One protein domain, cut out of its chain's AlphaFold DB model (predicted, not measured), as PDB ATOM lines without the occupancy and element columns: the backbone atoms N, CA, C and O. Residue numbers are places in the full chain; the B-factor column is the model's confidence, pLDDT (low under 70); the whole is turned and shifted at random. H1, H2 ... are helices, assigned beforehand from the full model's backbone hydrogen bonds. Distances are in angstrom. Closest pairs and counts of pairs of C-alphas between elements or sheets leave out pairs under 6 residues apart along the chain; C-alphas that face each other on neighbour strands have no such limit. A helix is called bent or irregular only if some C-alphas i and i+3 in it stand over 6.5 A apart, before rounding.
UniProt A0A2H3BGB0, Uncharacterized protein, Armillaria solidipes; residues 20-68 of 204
ATOM      1  N   PRO A  20     366.947 361.985 416.589       71.50
ATOM      2  CA  PRO A  20     365.964 362.025 417.674       71.50
ATOM      3  C   PRO A  20     365.201 363.353 417.788       71.50
ATOM      4  O   PRO A  20     364.076 363.382 418.273       71.50
ATOM      5  N   SER A  21     365.801 364.470 417.366       75.31
ATOM      6  CA  SER A  21     365.142 365.781 417.356       75.31
ATOM      7  C   SER A  21     364.149 365.915 416.202       75.31
ATOM      8  O   SER A  21     363.122 366.563 416.372       75.31
ATOM      9  N   ILE A  22     364.434 365.293 415.056       76.06
ATOM     10  CA  ILE A  22     363.547 365.297 413.885       76.06
ATOM     11  C   ILE A  22     362.379 364.330 414.101       76.06
ATOM     12  O   ILE A  22     361.238 364.698 413.845       76.06
ATOM     13  N   GLU A  23     362.648 363.134 414.632       79.12
ATOM     14  CA  GLU A  23     361.615 362.153 414.996       79.12
ATOM     15  C   GLU A  23     360.627 362.748 416.004       79.12
ATOM     16  O   GLU A  23     359.423 362.716 415.772       79.12
ATOM     17  N   LYS A  24     361.126 363.401 417.063       80.81
ATOM     18  CA  LYS A  24     360.269 364.055 418.058       80.81
ATOM     19  C   LYS A  24     359.431 365.196 417.467       80.81
ATOM     20  O   LYS A  24     358.276 365.354 417.843       80.81
ATOM     21  N   ALA A  25     359.994 365.986 416.552       81.31
ATOM     22  CA  ALA A  25     359.257 367.060 415.885       81.31
ATOM     23  C   ALA A  25     358.167 366.519 414.942       81.31
ATOM     24  O   ALA A  25     357.093 367.105 414.845       81.31
ATOM     25  N   LEU A  26     358.424 365.393 414.266       81.06
ATOM     26  CA  LEU A  26     357.428 364.700 413.445       81.06
ATOM     27  C   LEU A  26     356.317 364.092 414.303       81.06
ATOM     28  O   LEU A  26     355.149 364.211 413.949       81.06
ATOM     29  N   GLU A  27     356.664 363.487 415.435       83.12
ATOM     30  CA  GLU A  27     355.699 362.931 416.386       83.12
ATOM     31  C   GLU A  27     354.801 364.026 416.986       83.12
ATOM     32  O   GLU A  27     353.589 363.854 417.065       83.12
ATOM     33  N   GLU A  28     355.360 365.193 417.323       86.62
ATOM     34  CA  GLU A  28     354.594 366.346 417.819       86.62
ATOM     35  C   GLU A  28     353.661 366.946 416.751       86.62
ATOM     36  O   GLU A  28     352.566 367.401 417.077       86.62
ATOM     37  N   LEU A  29     354.060 366.920 415.473       83.62
ATOM     38  CA  LEU A  29     353.281 367.485 414.367       83.62
ATOM     39  C   LEU A  29     352.186 366.532 413.853       83.62
ATOM     40  O   LEU A  29     351.099 366.984 413.499       83.62
ATOM     41  N   LEU A  30     352.472 365.227 413.774       81.19
ATOM     42  CA  LEU A  30     351.547 364.219 413.239       81.19
ATOM     43  C   LEU A  30     350.710 363.532 414.331       81.19
ATOM     44  O   LEU A  30     349.685 362.929 414.004       81.19
ATOM     45  N   GLY A  31     351.125 363.606 415.600       83.19
ATOM     46  CA  GLY A  31     350.451 362.963 416.727       83.19
ATOM     47  C   GLY A  31     350.233 361.467 416.486       83.19
ATOM     48  O   GLY A  31     351.153 360.740 416.112       83.19
ATOM     49  N   ASP A  32     348.981 361.020 416.615       80.19
ATOM     50  CA  ASP A  32     348.572 359.621 416.410       80.19
ATOM     51  C   ASP A  32     348.760 359.118 414.960       80.19
ATOM     52  O   ASP A  32     348.664 357.919 414.697       80.19
ATOM     53  N   GLY A  33     349.020 360.018 414.005       75.00
ATOM     54  CA  GLY A  33     349.328 359.685 412.612       75.00
ATOM     55  C   GLY A  33     350.795 359.316 412.362       75.00
ATOM     56  O   GLY A  33     351.142 358.929 411.243       75.00
ATOM     57  N   TYR A  34     351.673 359.439 413.362       81.38
ATOM     58  CA  TYR A  34     353.079 359.067 413.226       81.38
ATOM     59  C   TYR A  34     353.264 357.544 413.318       81.38
ATOM     60  O   TYR A  34     353.166 356.940 414.386       81.38
ATOM     61  N   ILE A  35     353.584 356.912 412.185       83.00
ATOM     62  CA  ILE A  35     353.927 355.487 412.119       83.00
ATOM     63  C   ILE A  35     355.443 355.349 411.964       83.00
ATOM     64  O   ILE A  35     355.992 355.472 410.870       83.00
ATOM     65  N   ASP A  36     356.130 355.051 413.066       79.38
ATOM     66  CA  ASP A  36     357.593 354.899 413.129       79.38
ATOM     67  C   ASP A  36     358.156 353.941 412.053       79.38
ATOM     68  O   ASP A  36     359.210 354.195 411.473       79.38
ATOM     69  N   GLY A  37     357.414 352.883 411.704       79.62
ATOM     70  CA  GLY A  37     357.797 351.931 410.652       79.62
ATOM     71  C   GLY A  37     357.853 352.519 409.236       79.62
ATOM     72  O   GLY A  37     358.673 352.071 408.433       79.62
ATOM     73  N   ASP A  38     357.040 353.536 408.946       78.00
ATOM     74  CA  ASP A  38     356.991 354.195 407.637       78.00
ATOM     75  C   ASP A  38     358.020 355.331 407.546       78.00
ATOM     76  O   ASP A  38     358.640 355.539 406.499       78.00
ATOM     77  N   TRP A  39     358.268 356.024 408.662       79.56
ATOM     78  CA  TRP A  39     359.169 357.176 408.724       79.56
ATOM     79  C   TRP A  39     360.641 356.805 408.952       79.56
ATOM     80  O   TRP A  39     361.524 357.458 408.390       79.56
ATOM     81  N   ARG A  40     360.953 355.730 409.691       80.62
ATOM     82  CA  ARG A  40     362.347 355.300 409.936       80.62
ATOM     83  C   ARG A  40     363.158 355.038 408.662       80.62
ATOM     84  O   ARG A  40     364.288 355.525 408.581       80.62
ATOM     85  N   PRO A  41     362.654 354.293 407.655       78.75
ATOM     86  CA  PRO A  41     363.409 354.046 406.426       78.75
ATOM     87  C   PRO A  41     363.669 355.334 405.638       78.75
ATOM     88  O   PRO A  41     364.737 355.488 405.047       78.75
ATOM     89  N   VAL A  42     362.714 356.269 405.667       77.25
ATOM     90  CA  VAL A  42     362.799 357.582 405.013       77.25
ATOM     91  C   VAL A  42     363.879 358.439 405.665       77.25
ATOM     92  O   VAL A  42     364.804 358.892 404.990       77.25
ATOM     93  N   LEU A  43     363.807 358.602 406.986       79.00
ATOM     94  CA  LEU A  43     364.775 359.381 407.752       79.00
ATOM     95  C   LEU A  43     366.180 358.776 407.653       79.00
ATOM     96  O   LEU A  43     367.152 359.501 407.453       79.00
ATOM     97  N   SER A  44     366.300 357.446 407.691       79.50
ATOM     98  CA  SER A  44     367.586 356.769 407.507       79.50
ATOM     99  C   SER A  44     368.173 356.981 406.108       79.50
ATOM    100  O   SER A  44     369.392 357.116 405.994       79.50
ATOM    101  N   ALA A  45     367.351 357.010 405.056       78.94
ATOM    102  CA  ALA A  45     367.814 357.252 403.690       78.94
ATOM    103  C   ALA A  45     368.266 358.706 403.481       78.94
ATOM    104  O   ALA A  45     369.271 358.941 402.813       78.94
ATOM    105  N   ILE A  46     367.569 359.670 404.091       76.62
ATOM    106  CA  ILE A  46     367.941 361.092 404.064       76.62
ATOM    107  C   ILE A  46     369.263 361.314 404.807       76.62
ATOM    108  O   ILE A  46     370.161 361.962 404.276       76.62
ATOM    109  N   MET A  47     369.429 360.708 405.986       80.62
ATOM    110  CA  MET A  47     370.677 360.798 406.754       80.62
ATOM    111  C   MET A  47     371.851 360.107 406.051       80.62
ATOM    112  O   MET A  47     372.970 360.608 406.069       80.62
ATOM    113  N   ALA A  48     371.614 358.984 405.366       77.75
ATOM    114  CA  ALA A  48     372.646 358.334 404.554       77.75
ATOM    115  C   ALA A  48     373.108 359.205 403.368       77.75
ATOM    116  O   ALA A  48     374.210 359.017 402.855       77.75
ATOM    117  N   ALA A  49     372.274 360.159 402.951       79.50
ATOM    118  CA  ALA A  49     372.534 361.090 401.865       79.50
ATOM    119  C   ALA A  49     372.971 362.492 402.336       79.50
ATOM    120  O   ALA A  49     373.206 363.359 401.497       79.50
ATOM    121  N   GLU A  50     373.116 362.719 403.648       72.44
ATOM    122  CA  GLU A  50     373.373 364.038 404.261       72.44
ATOM    123  C   GLU A  50     374.599 364.753 403.666       72.44
ATOM    124  O   GLU A  50     374.630 365.977 403.565       72.44
ATOM    125  N   ASN A  51     375.596 363.990 403.213       73.75
ATOM    126  CA  ASN A  51     376.854 364.515 402.685       73.75
ATOM    127  C   ASN A  51     376.968 364.445 401.145       73.75
ATOM    128  O   ASN A  51     378.042 364.712 400.603       73.75
ATOM    129  N   ASP A  52     375.896 364.069 400.433       76.56
ATOM    130  CA  ASP A  52     375.854 364.016 398.966       76.56
ATOM    131  C   ASP A  52     374.491 364.476 398.424       76.56
ATOM    132  O   ASP A  52     373.506 363.734 398.386       76.56
ATOM    133  N   VAL A  53     374.473 365.712 397.924       74.50
ATOM    134  CA  VAL A  53     373.289 366.376 397.359       74.50
ATOM    135  C   VAL A  53     372.653 365.563 396.224       74.50
ATOM    136  O   VAL A  53     371.431 365.529 396.102       74.50
ATOM    137  N   ASN A  54     373.442 364.852 395.411       75.50
ATOM    138  CA  ASN A  54     372.906 364.068 394.292       75.50
ATOM    139  C   ASN A  54     372.252 362.763 394.752       75.50
ATOM    140  O   ASN A  54     371.365 362.232 394.078       75.50
ATOM    141  N   VAL A  55     372.713 362.212 395.875       75.94
ATOM    142  CA  VAL A  55     372.079 361.052 396.510       75.94
ATOM    143  C   VAL A  55     370.822 361.506 397.243       75.94
ATOM    144  O   VAL A  55     369.799 360.839 397.128       75.94
ATOM    145  N   ALA A  56     370.853 362.672 397.895       74.12
ATOM    146  CA  ALA A  56     369.696 363.236 398.583       74.12
ATOM    147  C   ALA A  56     368.553 363.524 397.604       74.12
ATOM    148  O   ALA A  56     367.424 363.110 397.851       74.12
ATOM    149  N   LEU A  57     368.851 364.129 396.447       76.50
ATOM    150  CA  LEU A  57     367.863 364.353 395.389       76.50
ATOM    151  C   LEU A  57     367.272 363.042 394.861       76.50
ATOM    152  O   LEU A  57     366.058 362.939 394.735       76.50
ATOM    153  N   ARG A  58     368.091 362.006 394.638       77.69
ATOM    154  CA  ARG A  58     367.592 360.688 394.205       77.69
ATOM    155  C   ARG A  58     366.740 359.989 395.260       77.69
ATOM    156  O   ARG A  58     365.773 359.319 394.911       77.69
ATOM    157  N   VAL A  59     367.097 360.121 396.535       76.19
ATOM    158  CA  VAL A  59     366.298 359.601 397.649       76.19
ATOM    159  C   VAL A  59     364.964 360.338 397.712       76.19
ATOM    160  O   VAL A  59     363.931 359.683 397.771       76.19
ATOM    161  N   ILE A  60     364.956 361.669 397.607       74.12
ATOM    162  CA  ILE A  60     363.725 362.468 397.571       74.12
ATOM    163  C   ILE A  60     362.861 362.072 396.372       74.12
ATOM    164  O   ILE A  60     361.698 361.753 396.578       74.12
ATOM    165  N   GLU A  61     363.421 361.986 395.160       77.06
ATOM    166  CA  GLU A  61     362.706 361.555 393.948       77.06
ATOM    167  C   GLU A  61     362.111 360.145 394.081       77.06
ATOM    168  O   GLU A  61     360.991 359.896 393.632       77.06
ATOM    169  N   ALA A  62     362.822 359.217 394.728       74.38
ATOM    170  CA  ALA A  62     362.338 357.860 394.982       74.38
ATOM    171  C   ALA A  62     361.272 357.795 396.092       74.38
ATOM    172  O   ALA A  62     360.439 356.886 396.096       74.38
ATOM    173  N   LEU A  63     361.290 358.748 397.027       69.44
ATOM    174  CA  LEU A  63     360.341 358.848 398.131       69.44
ATOM    175  C   LEU A  63     359.088 359.647 397.773       69.44
ATOM    176  O   LEU A  63     358.018 359.299 398.260       69.44
ATOM    177  N   THR A  64     359.163 360.641 396.884       65.06
ATOM    178  CA  THR A  64     358.003 361.397 396.384       65.06
ATOM    179  C   THR A  64     356.844 360.515 395.903       65.06
ATOM    180  O   THR A  64     355.728 360.735 396.356       65.06
ATOM    181  N   PRO A  65     357.035 359.464 395.083       61.00
ATOM    182  CA  PRO A  65     355.919 358.614 394.656       61.00
ATOM    183  C   PRO A  65     355.371 357.702 395.766       61.00
ATOM    184  O   PRO A  65     354.341 357.068 395.568       61.00
ATOM    185  N   LYS A  66     356.065 357.584 396.907       57.38
ATOM    186  CA  LYS A  66     355.712 356.688 398.019       57.38
ATOM    187  C   LYS A  66     355.134 357.437 399.226       57.38
ATOM    188  O   LYS A  66     354.295 356.889 399.928       57.38
ATOM    189  N   ALA A  67     355.573 358.677 399.437       50.94
ATOM    190  CA  ALA A  67     355.080 359.606 400.451       50.94
ATOM    191  C   ALA A  67     353.837 360.379 399.986       50.94
ATOM    192  O   ALA A  67     353.113 360.939 400.802       50.94
ATOM    193  N   ILE A  68     353.574 360.393 398.678       43.09
ATOM    194  CA  ILE A  68     352.365 360.966 398.110       43.09
ATOM    195  C   ILE A  68     351.464 359.786 397.703       43.09
ATOM    196  O   ILE A  68     351.714 359.171 396.666       43.09
TER     197      ILE A  68
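AT A GLANCE: This is residues 20 to 68 of the 204 residues of an uncharacterized protein of Armillaria solidipes (UniProt A0A2H3BGB0). Three helices of similar length run back and forth in an open zigzag, with H2 between H1 and H3. H2 and H3 fold back on each other as a helical hairpin, while H1 comes near H2 and its residues 28 to 33 stick out free at one end. The printed part has 49 residues, with three named helices in the order H1, H2, H3 and no named strand, and its class is all helix. The whole is only just compact, close to loose, with a radius of gyration of the C-alphas of 11.5 A. The C-alphas span 33 by 23 by 15 A along their three main axes.

HOW THE PARTS SIT: The first helix, H1, is made of residues 20 to 33, and a tight link of 2 residues joins it to H2, residues 36 to 48. H1 and H2 are near each other: no pair of their C-alphas is within 8 A, but 8 pairs are within 10 A, and the closest is at 8.4 A. Residues 28 to 33, which belong to H1, stand free, with no C-alpha that is 8 or more residues away along the chain within 10 A. After H2, a tight link of 4 residues joins it to H3, residues 53 to 67. H2 and H3 touch, with 5 pairs of C-alphas within 8 A. Their closest C-alphas are those of Ile 46 and Ala 56, 6.1 A apart, and the centres of the two helices are 11.6 A apart. H2 touches H3 with residues 42 to 46 alone. The lines of H2 and H3 stand at a shallow tilt of 18 degrees, and the two helices run opposite ways. They form a helical hairpin. H1 and H3 are apart. In the backbones of the helices, the O of residue i and the N of residue i+4 are within hydrogen-bond range in 8 of 10 pairs in H1, 7 of 9 in H2 and 9 of 11 in H3.

IN THESE COORDINATES: H1 begins at Pro 20, with its C-alpha at (365.964, 362.025, 417.674), and ends at Gly 33, 17.5 A from first to last C-alpha. H1 is irregular: C-alphas 29 and 32 are 9.4 A apart, against about 5 A in a regular helix, and its line is a rough one. H2 runs from Asp 36, with its C-alpha at (357.593, 354.899, 413.129), to Ala 48, over 17.7 A. H2 is irregular, but only just: C-alphas 38 and 41 are 6.53 A apart, and its line too is a rough one. H3 runs from Val 53 to Ala 67, where the C-alpha is at (355.080, 359.606, 400.451), and measures 19.7 A. With 15 residues it is the longest helix. It is neither bent nor irregular, but only just: C-alphas 62 and 65 are 6.5 A apart.

THE WHOLE: The two C-alphas farthest apart are those of Asp 32 and Asn 54, at 33.2 A. The first and last printed C-alphas, of Pro 20 and Ile 68, are 23.8 A apart. The printed part has no cut, and both of its links between helices are tight. It is one domain, residues 20 to 68 of a full chain of 204 residues. The mean pLDDT of the printed part is 75.8; the mean is 80 in H1, 79 in H2 and 71 in H3. The model's confidence is low, under 70, at residues 63 to 68.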